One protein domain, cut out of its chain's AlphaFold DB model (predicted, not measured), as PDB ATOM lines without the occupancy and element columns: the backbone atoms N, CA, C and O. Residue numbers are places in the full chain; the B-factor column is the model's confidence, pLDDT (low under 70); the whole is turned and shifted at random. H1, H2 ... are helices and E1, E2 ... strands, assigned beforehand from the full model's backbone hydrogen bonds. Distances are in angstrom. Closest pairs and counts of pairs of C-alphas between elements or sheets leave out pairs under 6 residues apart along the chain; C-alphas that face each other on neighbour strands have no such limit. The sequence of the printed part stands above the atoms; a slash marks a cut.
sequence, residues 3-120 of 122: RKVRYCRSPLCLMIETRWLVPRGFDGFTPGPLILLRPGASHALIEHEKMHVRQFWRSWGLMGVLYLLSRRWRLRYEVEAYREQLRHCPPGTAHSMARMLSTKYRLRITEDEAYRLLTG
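This is residues 3 to 120 of the 122 residues of an uncharacterized protein of Cupriavidus pinatubonensis (strain JMP 134 / LMG 1197) (UniProt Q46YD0). A small three-stranded sheet stands at one end, H1 packs over one face of it, H3 crosses H1 on the side away from the sheet, and the crossed pair H4 and H5 covers the far side of H3. The short H2 makes the corner between H1 and H3. The printed part has 118 residues with three named strands and then five named helices, in the order E1 E2 E3 H1 H2 H3 H4 H5. The sheet runs E1 E2 E3 and is mixed, and the class is mixed, helices and strands. The whole is compact, with a radius of gyration of the C-alphas of 13.8 A and spans of 38 by 31 by 26 A.

E1, residues 3 to 9, and E2, residues 12 to 18, form an antiparallel hairpin, with N 6 and O 15 within hydrogen-bond range at 2.8 A. E3, residues 34 to 37, is the parallel neighbour of E2, with N 35 and O 14 at 2.8 A. Residues 28 to 29 pair antiparallel with residues 36 to 37 of E3. H1, residues 43 to 58, is on the sheet at a height of 8.9 A, over E2 and E3: two layers, a helix on one face of a sheet. On the local plane it runs slantwise to the strands, at 40 degrees to E2. The closest C-alphas of E3 and H1 are those of Ile 35 and Glu 49, 6.5 A apart. H2, residues 63 to 69, and H1 only just touch, only at the corner, with 3 pairs of C-alphas within 8 A, the closest those of Phe 56 and Met 63 at 4.9 A. H3, residues 71 to 87, is the hub, touching the four other helices. It touches H1 at a steep tilt of 42 degrees, opposite ways, closest at the C-alphas of His 48 and Ala 81, 4.8 A. H2 and H3 touch only at the corner, closest at the C-alphas of Tyr 67 and Arg 74, 4.6 A. H4, residues 94 to 103, forms a helical hairpin with H3 at a shallow tilt of 24 degrees; their closest C-alphas are those of Leu 86 and Ala 94, 6.9 A. H5, residues 111 to 119, touches H4 at a steep tilt of 50 degrees, closest at the C-alphas of Ala 98 and Tyr 115, 4.8 A. H4 and H5 are apart from H1. In H1, H2, H3, H4 and H5 every O i to N i+4 pair is within hydrogen-bond range.

E1 begins at C-alpha 3 (15.320, -5.864, 16.793) and is 20.4 A long; E2 is 19.5 A long. H1 is 22.3 A long, and H3, 24.4 A, begins at C-alpha 71 (-10.630, 14.964, 10.630). H5 ends at C-alpha 119 (-10.235, 3.366, -6.044).

The C-alphas farthest apart are those of Arg 3 and Asp 112, 38.3 A. The printed part has no cut. The link from E2 to E3, 15 residues, is long. The mean pLDDT of the printed part is 93.7; residue 3 is under 70.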
ATOM      1  N   ARG A   3      14.678  -4.763  17.534       69.81
ATOM      2  CA  ARG A   3      15.320  -5.864  16.793       69.81
ATOM      3  C   ARG A   3      16.170  -5.395  15.621       69.81
ATOM      4  O   ARG A   3      17.136  -6.070  15.284       69.81
ATOM      5  N   LYS A   4      15.823  -4.265  15.001       82.06
ATOM      6  CA  LYS A   4      16.520  -3.757  13.818       82.06
ATOM      7  C   LYS A   4      16.311  -2.258  13.665       82.06
ATOM      8  O   LYS A   4      15.199  -1.776  13.866       82.06
ATOM      9  N   VAL A   5      17.369  -1.550  13.282       85.31
ATOM     10  CA  VAL A   5      17.332  -0.130  12.919       85.31
ATOM     11  C   VAL A   5      17.812  -0.011  11.478       85.31
ATOM     12  O   VAL A   5      18.830  -0.600  11.112       85.31
ATOM     13  N   ARG A   6      17.064   0.705  10.639       89.25
ATOM     14  CA  ARG A   6      17.433   0.996   9.250       89.25
ATOM     15  C   ARG A   6      17.236   2.472   8.966       89.25
ATOM     16  O   ARG A   6      16.271   3.073   9.421       89.25
ATOM     17  N   TYR A   7      18.122   3.031   8.163       89.00
ATOM     18  CA  TYR A   7      18.010   4.398   7.682       89.00
ATOM     19  C   TYR A   7      17.498   4.404   6.240       89.00
ATOM     20  O   TYR A   7      17.980   3.629   5.410       89.00
ATOM     21  N   CYS A   8      16.531   5.270   5.940       87.31
ATOM     22  CA  CYS A   8      16.023   5.497   4.593       87.31
ATOM     23  C   CYS A   8      16.364   6.923   4.152       87.31
ATOM     24  O   CYS A   8      16.167   7.880   4.897       87.31
ATOM     25  N   ARG A   9      16.876   7.066   2.924       85.38
ATOM     26  CA  ARG A   9      17.188   8.375   2.322       85.38
ATOM     27  C   ARG A   9      16.011   8.980   1.554       85.38
ATOM     28  O   ARG A   9      16.030  10.173   1.282       85.38
ATOM     29  N   SER A  10      15.007   8.176   1.193       85.25
ATOM     30  CA  SER A  10      13.850   8.625   0.413       85.25
ATOM     31  C   SER A  10      12.556   7.931   0.874       85.25
ATOM     32  O   SER A  10      12.284   6.794   0.473       85.25
ATOM     33  N   PRO A  11      11.738   8.586   1.722       90.62
ATOM     34  CA  PRO A  11      12.002   9.871   2.375       90.62
ATOM     35  C   PRO A  11      13.099   9.753   3.442       90.62
ATOM     36  O   PRO A  11      13.406   8.651   3.892       90.62
ATOM     37  N   LEU A  12      13.666  10.888   3.857       94.06
ATOM     38  CA  LEU A  12      14.609  10.938   4.972       94.06
ATOM     39  C   LEU A  12      13.915  10.449   6.250       94.06
ATOM     40  O   LEU A  12      13.062  11.155   6.795       94.06
ATOM     41  N   CYS A  13      14.233   9.236   6.702       94.44
ATOM     42  CA  CYS A  13      13.607   8.660   7.886       94.44
ATOM     43  C   CYS A  13      14.456   7.583   8.562       94.44
ATOM     44  O   CYS A  13      15.330   6.955   7.955       94.44
ATOM     45  N   LEU A  14      14.159   7.349   9.837       95.50
ATOM     46  CA  LEU A  14      14.704   6.242  10.609       95.50
ATOM     47  C   LEU A  14      13.606   5.203  10.836       95.50
ATOM     48  O   LEU A  14      12.555   5.516  11.380       95.50
ATOM     49  N   MET A  15      13.854   3.961  10.438       94.31
ATOM     50  CA  MET A  15      12.943   2.837  10.623       94.31
ATOM     51  C   MET A  15      13.435   1.948  11.763       94.31
ATOM     52  O   MET A  15      14.591   1.520  11.769       94.31
ATOM     53  N   ILE A  16      12.554   1.630  12.707       93.62
ATOM     54  CA  ILE A  16      12.860   0.800  13.870       93.62
ATOM     55  C   ILE A  16      11.840  -0.333  13.974       93.62
ATOM     56  O   ILE A  16      10.640  -0.109  14.130       93.62
ATOM     57  N   GLU A  17      12.329  -1.570  13.962       93.00
ATOM     58  CA  GLU A  17      11.509  -2.750  14.228       93.00
ATOM     59  C   GLU A  17      11.390  -2.987  15.739       93.00
ATOM     60  O   GLU A  17      12.375  -3.258  16.440       93.00
ATOM     61  N   THR A  18      10.166  -2.908  16.261       90.75
ATOM     62  CA  THR A  18       9.872  -3.005  17.693       90.75
ATOM     63  C   THR A  18       8.466  -3.541  17.951       90.75
ATOM     64  O   THR A  18       7.519  -3.270  17.222       90.75
ATOM     65  N   ARG A  19       8.305  -4.323  19.024       85.25
ATOM     66  CA  ARG A  19       6.991  -4.838  19.458       85.25
ATOM     67  C   ARG A  19       6.281  -3.931  20.466       85.25
ATOM     68  O   ARG A  19       5.071  -4.045  20.628       85.25
ATOM     69  N   TRP A  20       7.041  -3.075  21.144       83.75
ATOM     70  CA  TRP A  20       6.611  -2.395  22.368       83.75
ATOM     71  C   TRP A  20       6.194  -0.947  22.134       83.75
ATOM     72  O   TRP A  20       5.337  -0.442  22.845       83.75
ATOM     73  N   LEU A  21       6.789  -0.294  21.133       85.31
ATOM     74  CA  LEU A  21       6.568   1.130  20.870       85.31
ATOM     75  C   LEU A  21       5.475   1.384  19.821       85.31
ATOM     76  O   LEU A  21       5.053   2.521  19.647       85.31
ATOM     77  N   VAL A  22       5.011   0.339  19.129       86.62
ATOM     78  CA  VAL A  22       3.877   0.439  18.202       86.62
ATOM     79  C   VAL A  22       2.574   0.373  19.015       86.62
ATOM     80  O   VAL A  22       2.377  -0.622  19.731       86.62
ATOM     81  N   PRO A  23       1.676   1.373  18.905       85.88
ATOM     82  CA  PRO A  23       0.393   1.381  19.602       85.88
ATOM     83  C   PRO A  23      -0.436   0.107  19.371       85.88
ATOM     84  O   PRO A  23      -0.342  -0.561  18.335       85.88
ATOM     85  N   ARG A  24      -1.263  -0.257  20.358       85.69
ATOM     86  CA  ARG A  24      -2.163  -1.420  20.256       85.69
ATOM     87  C   ARG A  24      -3.180  -1.196  19.126       85.69
ATOM     88  O   ARG A  24      -3.732  -0.109  19.012       85.69
ATOM     89  N   GLY A  25      -3.422  -2.226  18.311       83.62
ATOM     90  CA  GLY A  25      -4.323  -2.162  17.146       83.62
ATOM     91  C   GLY A  25      -3.666  -1.708  15.831       83.62
ATOM     92  O   GLY A  25      -4.337  -1.665  14.794       83.62
ATOM     93  N   PHE A  26      -2.365  -1.407  15.869       87.75
ATOM     94  CA  PHE A  26      -1.570  -0.994  14.715       87.75
ATOM     95  C   PHE A  26      -0.328  -1.872  14.544       87.75
ATOM     96  O   PHE A  26       0.225  -2.390  15.524       87.75
ATOM     97  N   ASP A  27       0.104  -2.004  13.289       91.12
ATOM     98  CA  ASP A  27       1.305  -2.744  12.880       91.12
ATOM     99  C   ASP A  27       2.459  -1.820  12.463       91.12
ATOM    100  O   ASP A  27       3.619  -2.243  12.466       91.12
ATOM    101  N   GLY A  28       2.150  -0.550  12.196       92.38
ATOM    102  CA  GLY A  28       3.096   0.530  11.957       92.38
ATOM    103  C   GLY A  28       2.651   1.824  12.647       92.38
ATOM    104  O   GLY A  28       1.491   1.966  13.043       92.38
ATOM    105  N   PHE A  29       3.606   2.715  12.910       93.88
ATOM    106  CA  PHE A  29       3.356   4.035  13.479       93.88
ATOM    107  C   PHE A  29       4.471   5.012  13.105       93.88
ATOM    108  O   PHE A  29       5.648   4.717  13.320       93.88
ATOM    109  N   THR A  30       4.095   6.200  12.628       95.00
ATOM    110  CA  THR A  30       5.040   7.217  12.146       95.00
ATOM    111  C   THR A  30       4.970   8.524  12.951       95.00
ATOM    112  O   THR A  30       4.206   9.430  12.606       95.00
ATOM    113  N   PRO A  31       5.760   8.675  14.033       92.19
ATOM    114  CA  PRO A  31       5.956   9.961  14.695       92.19
ATOM    115  C   PRO A  31       7.044  10.784  13.982       92.19
ATOM    116  O   PRO A  31       8.236  10.685  14.278       92.19
ATOM    117  N   GLY A  32       6.630  11.629  13.040       93.25
ATOM    118  CA  GLY A  32       7.528  12.543  12.330       93.25
ATOM    119  C   GLY A  32       8.487  11.819  11.373       93.25
ATOM    120  O   GLY A  32       8.010  11.092  10.504       93.25
ATOM    121  N   PRO A  33       9.821  11.992  11.482       94.88
ATOM    122  CA  PRO A  33      10.795  11.313  10.621       94.88
ATOM    123  C   PRO A  33      11.154   9.891  11.098       94.88
ATOM    124  O   PRO A  33      12.124   9.302  10.617       94.88
ATOM    125  N   LEU A  34      10.414   9.340  12.061       95.94
ATOM    126  CA  LEU A  34      10.621   8.005  12.613       95.94
ATOM    127  C   LEU A  34       9.477   7.085  12.185       95.94
ATOM    128  O   LEU A  34       8.319   7.459  12.302       95.94
ATOM    129  N   ILE A  35       9.808   5.877  11.742       96.06
ATOM    130  CA  ILE A  35       8.859   4.810  11.418       96.06
ATOM    131  C   ILE A  35       9.086   3.664  12.402       96.06
ATOM    132  O   ILE A  35      10.180   3.099  12.476       96.06
ATOM    133  N   LEU A  36       8.051   3.292  13.142       95.62
ATOM    134  CA  LEU A  36       8.046   2.146  14.043       95.62
ATOM    135  C   LEU A  36       7.222   1.028  13.418       95.62
ATOM    136  O   LEU A  36       6.070   1.243  13.063       95.62
ATOM    137  N   LEU A  37       7.793  -0.169  13.305       94.62
ATOM    138  CA  LEU A  37       7.137  -1.315  12.670       94.62
ATOM    139  C   LEU A  37       7.174  -2.534  13.578       94.62
ATOM    140  O   LEU A  37       8.184  -2.804  14.238       94.62
ATOM    141  N   ARG A  38       6.102  -3.328  13.566       92.50
ATOM    142  CA  ARG A  38       6.154  -4.671  14.146       92.50
ATOM    143  C   ARG A  38       7.046  -5.579  13.286       92.50
ATOM    144  O   ARG A  38       7.087  -5.429  12.064       92.50
ATOM    145  N   PRO A  39       7.765  -6.542  13.898       89.94
ATOM    146  CA  PRO A  39       8.555  -7.506  13.136       89.94
ATOM    147  C   PRO A  39       7.680  -8.270  12.134       89.94
ATOM    148  O   PRO A  39       6.641  -8.797  12.527       89.94
ATOM    149  N   GLY A  40       8.120  -8.353  10.875       88.88
ATOM    150  CA  GLY A  40       7.374  -9.010   9.794       88.88
ATOM    151  C   GLY A  40       6.422  -8.099   9.010       88.88
ATOM    152  O   GLY A  40       5.642  -8.606   8.210       88.88
ATOM    153  N   ALA A  41       6.477  -6.777   9.213       91.50
ATOM    154  CA  ALA A  41       5.723  -5.817   8.408       91.50
ATOM    155  C   ALA A  41       5.970  -6.010   6.899       91.50
ATOM    156  O   ALA A  41       7.110  -6.170   6.456       91.50
ATOM    157  N   SER A  42       4.891  -5.982   6.113       94.25
ATOM    158  CA  SER A  42       4.953  -6.152   4.661       94.25
ATOM    159  C   SER A  42       5.585  -4.939   3.973       94.25
ATOM    160  O   SER A  42       5.564  -3.823   4.497       94.25
ATOM    161  N   HIS A  43       6.097  -5.137   2.754       94.88
ATOM    162  CA  HIS A  43       6.596  -4.034   1.925       94.88
ATOM    163  C   HIS A  43       5.520  -2.960   1.692       94.88
ATOM    164  O   HIS A  43       5.795  -1.772   1.817       94.88
ATOM    165  N   ALA A  44       4.273  -3.373   1.450       96.38
ATOM    166  CA  ALA A  44       3.159  -2.449   1.265       96.38
ATOM    167  C   ALA A  44       2.903  -1.575   2.506       96.38
ATOM    168  O   ALA A  44       2.702  -0.369   2.378       96.38
ATOM    169  N   LEU A  45       2.969  -2.156   3.712       96.06
ATOM    170  CA  LEU A  45       2.843  -1.395   4.959       96.06
ATOM    171  C   LEU A  45       4.028  -0.438   5.162       96.06
ATOM    172  O   LEU A  45       3.849   0.677   5.635       96.06
ATOM    173  N   ILE A  46       5.241  -0.829   4.769       95.94
ATOM    174  CA  ILE A  46       6.402   0.070   4.816       95.94
ATOM    175  C   ILE A  46       6.184   1.296   3.917       95.94
ATOM    176  O   ILE A  46       6.475   2.418   4.335       95.94
ATOM    177  N   GLU A  47       5.654   1.112   2.706       97.06
ATOM    178  CA  GLU A  47       5.373   2.232   1.800       97.06
ATOM    179  C   GLU A  47       4.225   3.128   2.286       97.06
ATOM    180  O   GLU A  47       4.284   4.345   2.074       97.06
ATOM    181  N   HIS A  48       3.255   2.567   3.020       97.81
ATOM    182  CA  HIS A  48       2.249   3.331   3.767       97.81
ATOM    183  C   HIS A  48       2.914   4.273   4.783       97.81
ATOM    184  O   HIS A  48       2.737   5.489   4.718       97.81
ATOM    185  N   GLU A  49       3.753   3.743   5.677       97.69
ATOM    186  CA  GLU A  49       4.424   4.549   6.710       97.69
ATOM    187  C   GLU A  49       5.383   5.588   6.102       97.69
ATOM    188  O   GLU A  49       5.445   6.742   6.536       97.69
ATOM    189  N   LYS A  50       6.085   5.238   5.016       97.25
ATOM    190  CA  LYS A  50       6.898   6.205   4.260       97.25
ATOM    191  C   LYS A  50       6.049   7.340   3.688       97.25
ATOM    192  O   LYS A  50       6.555   8.457   3.565       97.25
ATOM    193  N   MET A  51       4.777   7.105   3.357       98.12
ATOM    194  CA  MET A  51       3.888   8.180   2.924       98.12
ATOM    195  C   MET A  51       3.620   9.181   4.049       98.12
ATOM    196  O   MET A  51       3.687  10.384   3.800       98.12
ATOM    197  N   HIS A  52       3.438   8.726   5.288       98.00
ATOM    198  CA  HIS A  52       3.322   9.628   6.435       98.00
ATOM    199  C   HIS A  52       4.586  10.457   6.663       98.00
ATOM    200  O   HIS A  52       4.491  11.661   6.907       98.00
ATOM    201  N   VAL A  53       5.777   9.880   6.473       97.75
ATOM    202  CA  VAL A  53       7.014  10.671   6.548       97.75
ATOM    203  C   VAL A  53       7.099  11.701   5.412       97.75
ATOM    204  O   VAL A  53       7.480  12.849   5.640       97.75
ATOM    205  N   ARG A  54       6.695  11.347   4.183       97.56
ATOM    206  CA  ARG A  54       6.595  12.319   3.075       97.56
ATOM    207  C   ARG A  54       5.615  13.445   3.408       97.56
ATOM    208  O   ARG A  54       5.920  14.607   3.152       97.56
ATOM    209  N   GLN A  55       4.470  13.128   4.010       97.75
ATOM    210  CA  GLN A  55       3.489  14.115   4.471       97.75
ATOM    211  C   GLN A  55       4.060  15.013   5.573       97.75
ATOM    212  O   GLN A  55       3.826  16.222   5.540       97.75
ATOM    213  N   PHE A  56       4.837  14.463   6.509       97.62
ATOM    214  CA  PHE A  56       5.552  15.223   7.534       97.62
ATOM    215  C   PHE A  56       6.505  16.245   6.909       97.62
ATOM    216  O   PHE A  56       6.369  17.438   7.176       97.62
ATOM    217  N   TRP A  57       7.391  15.823   6.004       96.88
ATOM    218  CA  TRP A  57       8.314  16.744   5.333       96.88
ATOM    219  C   TRP A  57       7.590  17.766   4.448       96.88
ATOM    220  O   TRP A  57       7.891  18.954   4.514       96.88
ATOM    221  N   ARG A  58       6.570  17.342   3.687       96.69
ATOM    222  CA  ARG A  58       5.760  18.233   2.834       96.69
ATOM    223  C   ARG A  58       4.977  19.280   3.631       96.69
ATOM    224  O   ARG A  58       4.640  20.330   3.097       96.69
ATOM    225  N   SER A  59       4.662  18.991   4.890       95.69
ATOM    226  CA  SER A  59       3.967  19.908   5.800       95.69
ATOM    227  C   SER A  59       4.913  20.653   6.740       95.69
ATOM    228  O   SER A  59       4.441  21.230   7.717       95.69
ATOM    229  N   TRP A  60       6.227  20.636   6.482       95.62
ATOM    230  CA  TRP A  60       7.229  21.295   7.330       95.62
ATOM    231  C   TRP A  60       7.145  20.863   8.801       95.62
ATOM    232  O   TRP A  60       7.324  21.655   9.721       95.62
ATOM    233  N   GLY A  61       6.822  19.591   9.026       95.19
ATOM    234  CA  GLY A  61       6.680  18.995  10.348       95.19
ATOM    235  C   GLY A  61       5.296  19.129  10.993       95.19
ATOM    236  O   GLY A  61       5.064  18.559  12.059       95.19
ATOM    237  N   LEU A  62       4.343  19.812  10.352       95.88
ATOM    238  CA  LEU A  62       3.013  20.076  10.920       95.88
ATOM    239  C   LEU A  62       2.015  18.917  10.776       95.88
ATOM    240  O   LEU A  62       0.907  19.000  11.308       95.88
ATOM    241  N   MET A  63       2.374  17.832  10.084       96.44
ATOM    242  CA  MET A  63       1.465  16.711   9.800       96.44
ATOM    243  C   MET A  63       0.784  16.166  11.061       96.44
ATOM    244  O   MET A  63      -0.435  16.015  11.057       96.44
ATOM    245  N   GLY A  64       1.524  15.949  12.155       93.12
ATOM    246  CA  GLY A  64       0.948  15.447  13.408       93.12
ATOM    247  C   GLY A  64      -0.100  16.395  14.002       93.12
ATOM    248  O   GLY A  64      -1.169  15.956  14.424       93.12
ATOM    249  N   VAL A  65       0.155  17.707  13.956       95.12
ATOM    250  CA  VAL A  65      -0.783  18.737  14.430       95.12
ATOM    251  C   VAL A  65      -2.045  18.748  13.566       95.12
ATOM    252  O   VAL A  65      -3.157  18.657  14.087       95.12
ATOM    253  N   LEU A  66      -1.889  18.780  12.240       96.12
ATOM    254  CA  LEU A  66      -3.007  18.762  11.291       96.12
ATOM    255  C   LEU A  66      -3.855  17.487  11.431       96.12
ATOM    256  O   LEU A  66      -5.086  17.554  11.399       96.12
ATOM    257  N   TYR A  67      -3.209  16.339  11.645       95.88
ATOM    258  CA  TYR A  67      -3.851  15.037  11.839       95.88
ATOM    259  C   TYR A  67      -4.692  14.976  13.123       95.88
ATOM    260  O   TYR A  67      -5.796  14.414  13.135       95.88
ATOM    261  N   LEU A  68      -4.190  15.550  14.219       94.62
ATOM    262  CA  LEU A  68      -4.894  15.572  15.501       94.62
ATOM    263  C   LEU A  68      -6.054  16.574  15.494       94.62
ATOM    264  O   LEU A  68      -7.155  16.217  15.916       94.62
ATOM    265  N   LEU A  69      -5.841  17.778  14.957       95.56
ATOM    266  CA  LEU A  69      -6.818  18.870  15.011       95.56
ATOM    267  C   LEU A  69      -7.938  18.762  13.968       95.56
ATOM    268  O   LEU A  69      -9.024  19.294  14.186       95.56
ATOM    269  N   SER A  70      -7.716  18.084  12.838       96.31
ATOM    270  CA  SER A  70      -8.691  18.058  11.745       96.31
ATOM    271  C   SER A  70      -8.920  16.668  11.174       96.31
ATOM    272  O   SER A  70      -8.047  16.054  10.563       96.31
ATOM    273  N   ARG A  71     -10.171  16.208  11.271       95.88
ATOM    274  CA  ARG A  71     -10.630  14.964  10.630       95.88
ATOM    275  C   ARG A  71     -10.461  14.993   9.112       95.88
ATOM    276  O   ARG A  71     -10.156  13.961   8.530       95.88
ATOM    277  N   ARG A  72     -10.625  16.158   8.477       96.44
ATOM    278  CA  ARG A  72     -10.449  16.312   7.025       96.44
ATOM    279  C   ARG A  72      -8.993  16.089   6.619       96.44
ATOM    280  O   ARG A  72      -8.736  15.403   5.636       96.44
ATOM    281  N   TRP A  73      -8.050  16.645   7.381       97.00
ATOM    282  CA  TRP A  73      -6.624  16.406   7.154       97.00
ATOM    283  C   TRP A  73      -6.245  14.959   7.442       97.00
ATOM    284  O   TRP A  73      -5.571  14.345   6.621       97.00
ATOM    285  N   ARG A  74      -6.761  14.392   8.536       97.31
ATOM    286  CA  ARG A  74      -6.604  12.970   8.855       97.31
ATOM    287  C   ARG A  74      -7.049  12.072   7.705       97.31
ATOM    288  O   ARG A  74      -6.260  11.269   7.228       97.31
ATOM    289  N   LEU A  75      -8.275  12.268   7.218       97.69
ATOM    290  CA  LEU A  75      -8.826  11.513   6.096       97.69
ATOM    291  C   LEU A  75      -7.940  11.638   4.856       97.69
ATOM    292  O   LEU A  75      -7.607  10.635   4.237       97.69
ATOM    293  N   ARG A  76      -7.523  12.862   4.511       97.38
ATOM    294  CA  ARG A  76      -6.655  13.109   3.355       97.38
ATOM    295  C   ARG A  76      -5.330  12.353   3.464       97.38
ATOM    296  O   ARG A  76      -4.889  11.779   2.472       97.38
ATOM    297  N   TYR A  77      -4.707  12.364   4.641       97.69
ATOM    298  CA  TYR A  77      -3.431  11.694   4.866       97.69
ATOM    299  C   TYR A  77      -3.548  10.173   4.815       97.69
ATOM    300  O   TYR A  77      -2.741   9.536   4.140       97.69
ATOM    301  N   GLU A  78      -4.565   9.611   5.464       97.88
ATOM    302  CA  GLU A  78      -4.831   8.171   5.444       97.88
ATOM    303  C   GLU A  78      -5.166   7.689   4.026       97.88
ATOM    304  O   GLU A  78      -4.570   6.731   3.549       97.88
ATOM    305  N   VAL A  79      -6.047   8.383   3.293       98.00
ATOM    306  CA  VAL A  79      -6.398   8.015   1.906       98.00
ATOM    307  C   VAL A  79      -5.167   8.008   1.000       98.00
ATOM    308  O   VAL A  79      -4.997   7.086   0.206       98.00
ATOM    309  N   GLU A  80      -4.286   9.003   1.108       98.06
ATOM    310  CA  GLU A  80      -3.040   9.034   0.332       98.06
ATOM    311  C   GLU A  80      -2.103   7.869   0.700       98.06
ATOM    312  O   GLU A  80      -1.531   7.247  -0.195       98.06
ATOM    313  N   ALA A  81      -1.979   7.538   1.989       97.94
ATOM    314  CA  ALA A  81      -1.149   6.431   2.459       97.94
ATOM    315  C   ALA A  81      -1.707   5.060   2.039       97.94
ATOM    316  O   ALA A  81      -0.965   4.230   1.513       97.94
ATOM    317  N   TYR A  82      -3.016   4.835   2.168       97.62
ATOM    318  CA  TYR A  82      -3.673   3.606   1.715       97.62
ATOM    319  C   TYR A  82      -3.651   3.446   0.193       97.62
ATOM    320  O   TYR A  82      -3.458   2.335  -0.294       97.62
ATOM    321  N   ARG A  83      -3.803   4.532  -0.575       97.25
ATOM    322  CA  ARG A  83      -3.641   4.485  -2.038       97.25
ATOM    323  C   ARG A  83      -2.232   4.069  -2.431       97.25
ATOM    324  O   ARG A  83      -2.078   3.265  -3.344       97.25
ATOM    325  N   GLU A  84      -1.215   4.588  -1.745       97.38
ATOM    326  CA  GLU A  84       0.159   4.144  -1.975       97.38
ATOM    327  C   GLU A  84       0.324   2.670  -1.601       97.38
ATOM    328  O   GLU A  84       0.817   1.897  -2.411       97.38
ATOM    329  N   GLN A  85      -0.167   2.251  -0.434       97.12
ATOM    330  CA  GLN A  85      -0.127   0.853  -0.003       97.12
ATOM    331  C   GLN A  85      -0.749  -0.101  -1.035       97.12
ATOM    332  O   GLN A  85      -0.160  -1.139  -1.333       97.12
ATOM    333  N   LEU A  86      -1.900   0.262  -1.613       96.69
ATOM    334  CA  LEU A  86      -2.593  -0.544  -2.620       96.69
ATOM    335  C   LEU A  86      -1.756  -0.789  -3.879       96.69
ATOM    336  O   LEU A  86      -1.859  -1.867  -4.457       96.69
ATOM    337  N   ARG A  87      -0.880   0.146  -4.272       95.88
ATOM    338  CA  ARG A  87       0.031  -0.036  -5.422       95.88
ATOM    339  C   ARG A  87       1.033  -1.171  -5.215       95.88
ATOM    340  O   ARG A  87       1.554  -1.704  -6.189       95.88
ATOM    341  N   HIS A  88       1.297  -1.532  -3.960       96.31
ATOM    342  CA  HIS A  88       2.232  -2.591  -3.567       96.31
ATOM    343  C   HIS A  88       1.517  -3.859  -3.084       96.31
ATOM    344  O   HIS A  88       2.175  -4.804  -2.642       96.31
ATOM    345  N   CYS A  89       0.183  -3.887  -3.122       94.19
ATOM    346  CA  CYS A  89      -0.622  -5.044  -2.751       94.19
ATOM    347  C   CYS A  89      -1.117  -5.808  -3.991       94.19
ATOM    348  O   CYS A  89      -1.251  -5.228  -5.068       94.19
ATOM    349  N   PRO A  90      -1.453  -7.104  -3.849       91.62
ATOM    350  CA  PRO A  90      -2.146  -7.839  -4.901       91.62
ATOM    351  C   PRO A  90      -3.505  -7.203  -5.257       91.62
ATOM    352  O   PRO A  90      -4.138  -6.582  -4.388       91.62
ATOM    353  N   PRO A  91      -3.999  -7.406  -6.494       88.19
ATOM    354  CA  PRO A  91      -5.349  -7.006  -6.885       88.19
ATOM    355  C   PRO A  91      -6.419  -7.552  -5.926       88.19
ATOM    356  O   PRO A  91      -6.261  -8.623  -5.345       88.19
ATOM    357  N   GLY A  92      -7.515  -6.809  -5.748       89.00
ATOM    358  CA  GLY A  92      -8.630  -7.202  -4.870       89.00
ATOM    359  C   GLY A  92      -8.469  -6.827  -3.389       89.00
ATOM    360  O   GLY A  92      -9.389  -7.024  -2.600       89.00
ATOM    361  N   THR A  93      -7.347  -6.219  -2.992       94.25
ATOM    362  CA  THR A  93      -7.114  -5.755  -1.607       94.25
ATOM    363  C   THR A  93      -7.841  -4.454  -1.239       94.25
ATOM    364  O   THR A  93      -7.868  -4.073  -0.071       94.25
ATOM    365  N   ALA A  94      -8.480  -3.779  -2.199       94.12
ATOM    366  CA  ALA A  94      -9.160  -2.500  -1.976       94.12
ATOM    367  C   ALA A  94     -10.287  -2.581  -0.929       94.12
ATOM    368  O   ALA A  94     -10.360  -1.715  -0.062       94.12
ATOM    369  N   HIS A  95     -11.108  -3.636  -0.943       94.94
ATOM    370  CA  HIS A  95     -12.193  -3.805   0.035       94.94
ATOM    371  C   HIS A  95     -11.673  -3.951   1.471       94.94
ATOM    372  O   HIS A  95     -12.158  -3.284   2.382       94.94
ATOM    373  N   SER A  96     -10.639  -4.769   1.691       94.62
ATOM    374  CA  SER A  96     -10.084  -4.949   3.038       94.62
ATOM    375  C   SER A  96      -9.435  -3.667   3.570       94.62
ATOM    376  O   SER A  96      -9.564  -3.359   4.758       94.62
ATOM    377  N   MET A  97      -8.798  -2.878   2.697       95.50
ATOM    378  CA  MET A  97      -8.255  -1.564   3.050       95.50
ATOM    379  C   MET A  97      -9.356  -0.534   3.320       95.50
ATOM    380  O   MET A  97      -9.248   0.220   4.285       95.50
ATOM    381  N   ALA A  98     -10.439  -0.539   2.538       96.81
ATOM    382  CA  ALA A  98     -11.600   0.322   2.758       96.81
ATOM    383  C   ALA A  98     -12.245   0.059   4.124       96.81
ATOM    384  O   ALA A  98     -12.467   0.996   4.893       96.81
ATOM    385  N   ARG A  99     -12.440  -1.219   4.478       96.31
ATOM    386  CA  ARG A  99     -12.919  -1.626   5.805       96.31
ATOM    387  C   ARG A  99     -11.992  -1.156   6.920       96.31
ATOM    388  O   ARG A  99     -12.444  -0.705   7.972       96.31
ATOM    389  N   MET A 100     -10.678  -1.262   6.719       94.75
ATOM    390  CA  MET A 100      -9.712  -0.786   7.706       94.75
ATOM    391  C   MET A 100      -9.788   0.737   7.876       94.75
ATOM    392  O   MET A 100      -9.816   1.218   9.006       94.75
ATOM    393  N   LEU A 101      -9.874   1.486   6.777       95.94
ATOM    394  CA  LEU A 101      -9.962   2.943   6.780       95.94
ATOM    395  C   LEU A 101     -11.254   3.449   7.445       95.94
ATOM    396  O   LEU A 101     -11.198   4.393   8.231       95.94
ATOM    397  N   SER A 102     -12.402   2.818   7.173       96.12
ATOM    398  CA  SER A 102     -13.702   3.223   7.734       96.12
ATOM    399  C   SER A 102     -13.818   2.939   9.237       96.12
ATOM    400  O   SER A 102     -14.421   3.717   9.980       96.12
ATOM    401  N   THR A 103     -13.206   1.849   9.705       93.75
ATOM    402  CA  THR A 103     -13.284   1.411  11.109       93.75
ATOM    403  C   THR A 103     -12.207   2.026  12.000       93.75
ATOM    404  O   THR A 103     -12.406   2.164  13.211       93.75
ATOM    405  N   LYS A 104     -11.065   2.422  11.430       89.94
ATOM    406  CA  LYS A 104      -9.958   3.039  12.168       89.94
ATOM    407  C   LYS A 104     -10.005   4.571  12.093       89.94
ATOM    408  O   LYS A 104     -10.856   5.189  11.460       89.94
ATOM    409  N   TYR A 105      -9.116   5.219  12.848       90.69
ATOM    410  CA  TYR A 105      -8.811   6.661  12.764       90.69
ATOM    411  C   TYR A 105      -9.958   7.653  13.072       90.69
ATOM    412  O   TYR A 105      -9.763   8.874  13.024       90.69
ATOM    413  N   ARG A 106     -11.143   7.160  13.471       90.88
ATOM    414  CA  ARG A 106     -12.327   7.966  13.836       90.88
ATOM    415  C   ARG A 106     -12.739   8.943  12.723       90.88
ATOM    416  O   ARG A 106     -13.059  10.103  12.998       90.88
ATOM    417  N   LEU A 107     -12.701   8.481  11.470       92.56
ATOM    418  CA  LEU A 107     -12.956   9.312  10.284       92.56
ATOM    419  C   LEU A 107     -14.443   9.591  10.048       92.56
ATOM    420  O   LEU A 107     -14.764  10.626   9.474       92.56
ATOM    421  N   ARG A 108     -15.332   8.743  10.586       93.38
ATOM    422  CA  ARG A 108     -16.792   8.811  10.390       93.38
ATOM    423  C   ARG A 108     -17.188   8.778   8.907       93.38
ATOM    424  O   ARG A 108     -17.984   9.602   8.477       93.38
ATOM    425  N   ILE A 109     -16.607   7.838   8.167       95.88
ATOM    426  CA  ILE A 109     -16.986   7.512   6.789       95.88
ATOM    427  C   ILE A 109     -17.463   6.062   6.726       95.88
ATOM    428  O   ILE A 109     -17.056   5.249   7.564       95.88
ATOM    429  N   THR A 110     -18.305   5.734   5.754       96.94
ATOM    430  CA  THR A 110     -18.727   4.350   5.502       96.94
ATOM    431  C   THR A 110     -17.632   3.558   4.781       96.94
ATOM    432  O   THR A 110     -16.666   4.121   4.260       96.94
ATOM    433  N   GLU A 111     -17.753   2.229   4.761       96.56
ATOM    434  CA  GLU A 111     -16.851   1.378   3.973       96.56
ATOM    435  C   GLU A 111     -16.966   1.664   2.468       96.56
ATOM    436  O   GLU A 111     -15.941   1.741   1.796       96.56
ATOM    437  N   ASP A 112     -18.169   1.936   1.957       96.06
ATOM    438  CA  ASP A 112     -18.385   2.286   0.546       96.06
ATOM    439  C   ASP A 112     -17.760   3.641   0.183       96.06
ATOM    440  O   ASP A 112     -17.140   3.795  -0.870       96.06
ATOM    441  N   GLU A 113     -17.874   4.639   1.067       96.50
ATOM    442  CA  GLU A 113     -17.175   5.919   0.914       96.50
ATOM    443  C   GLU A 113     -15.659   5.725   0.927       96.50
ATOM    444  O   GLU A 113     -14.959   6.279   0.079       96.50
ATOM    445  N   ALA A 114     -15.143   4.915   1.857       97.06
ATOM    446  CA  ALA A 114     -13.726   4.577   1.912       97.06
ATOM    447  C   ALA A 114     -13.270   3.885   0.620       97.06
ATOM    448  O   ALA A 114     -12.240   4.258   0.066       97.06
ATOM    449  N   TYR A 115     -14.042   2.926   0.107       96.81
ATOM    450  CA  TYR A 115     -13.730   2.210  -1.124       96.81
ATOM    451  C   TYR A 115     -13.631   3.165  -2.315       96.81
ATOM    452  O   TYR A 115     -12.590   3.205  -2.969       96.81
ATOM    453  N   ARG A 116     -14.646   4.015  -2.520       96.38
ATOM    454  CA  ARG A 116     -14.645   5.047  -3.572       96.38
ATOM    455  C   ARG A 116     -13.456   5.995  -3.453       96.38
ATOM    456  O   ARG A 116     -12.772   6.276  -4.438       96.38
ATOM    457  N   LEU A 117     -13.137   6.430  -2.232       96.38
ATOM    458  CA  LEU A 117     -11.949   7.243  -1.980       96.38
ATOM    459  C   LEU A 117     -10.657   6.505  -2.338       96.38
ATOM    460  O   LEU A 117      -9.729   7.140  -2.823       96.38
ATOM    461  N   LEU A 118     -10.550   5.196  -2.136       95.88
ATOM    462  CA  LEU A 118      -9.328   4.456  -2.454       95.88
ATOM    463  C   LEU A 118      -9.184   4.153  -3.949       95.88
ATOM    464  O   LEU A 118      -8.079   4.289  -4.474       95.88
ATOM    465  N   THR A 119     -10.269   3.799  -4.636       93.50
ATOM    466  CA  THR A 119     -10.235   3.366  -6.044       93.50
ATOM    467  C   THR A 119     -10.441   4.496  -7.047       93.50
ATOM    468  O   THR A 119     -10.106   4.329  -8.216       93.50
ATOM    469  N   GLY A 120     -10.968   5.646  -6.614       88.62
ATOM    470  CA  GLY A 120     -11.373   6.719  -7.526       88.62
ATOM    471  C   GLY A 120     -12.637   6.385  -8.325       88.62
ATOM    472  O   GLY A 120     -12.883   7.015  -9.345       88.62
TER     473      GLY A 120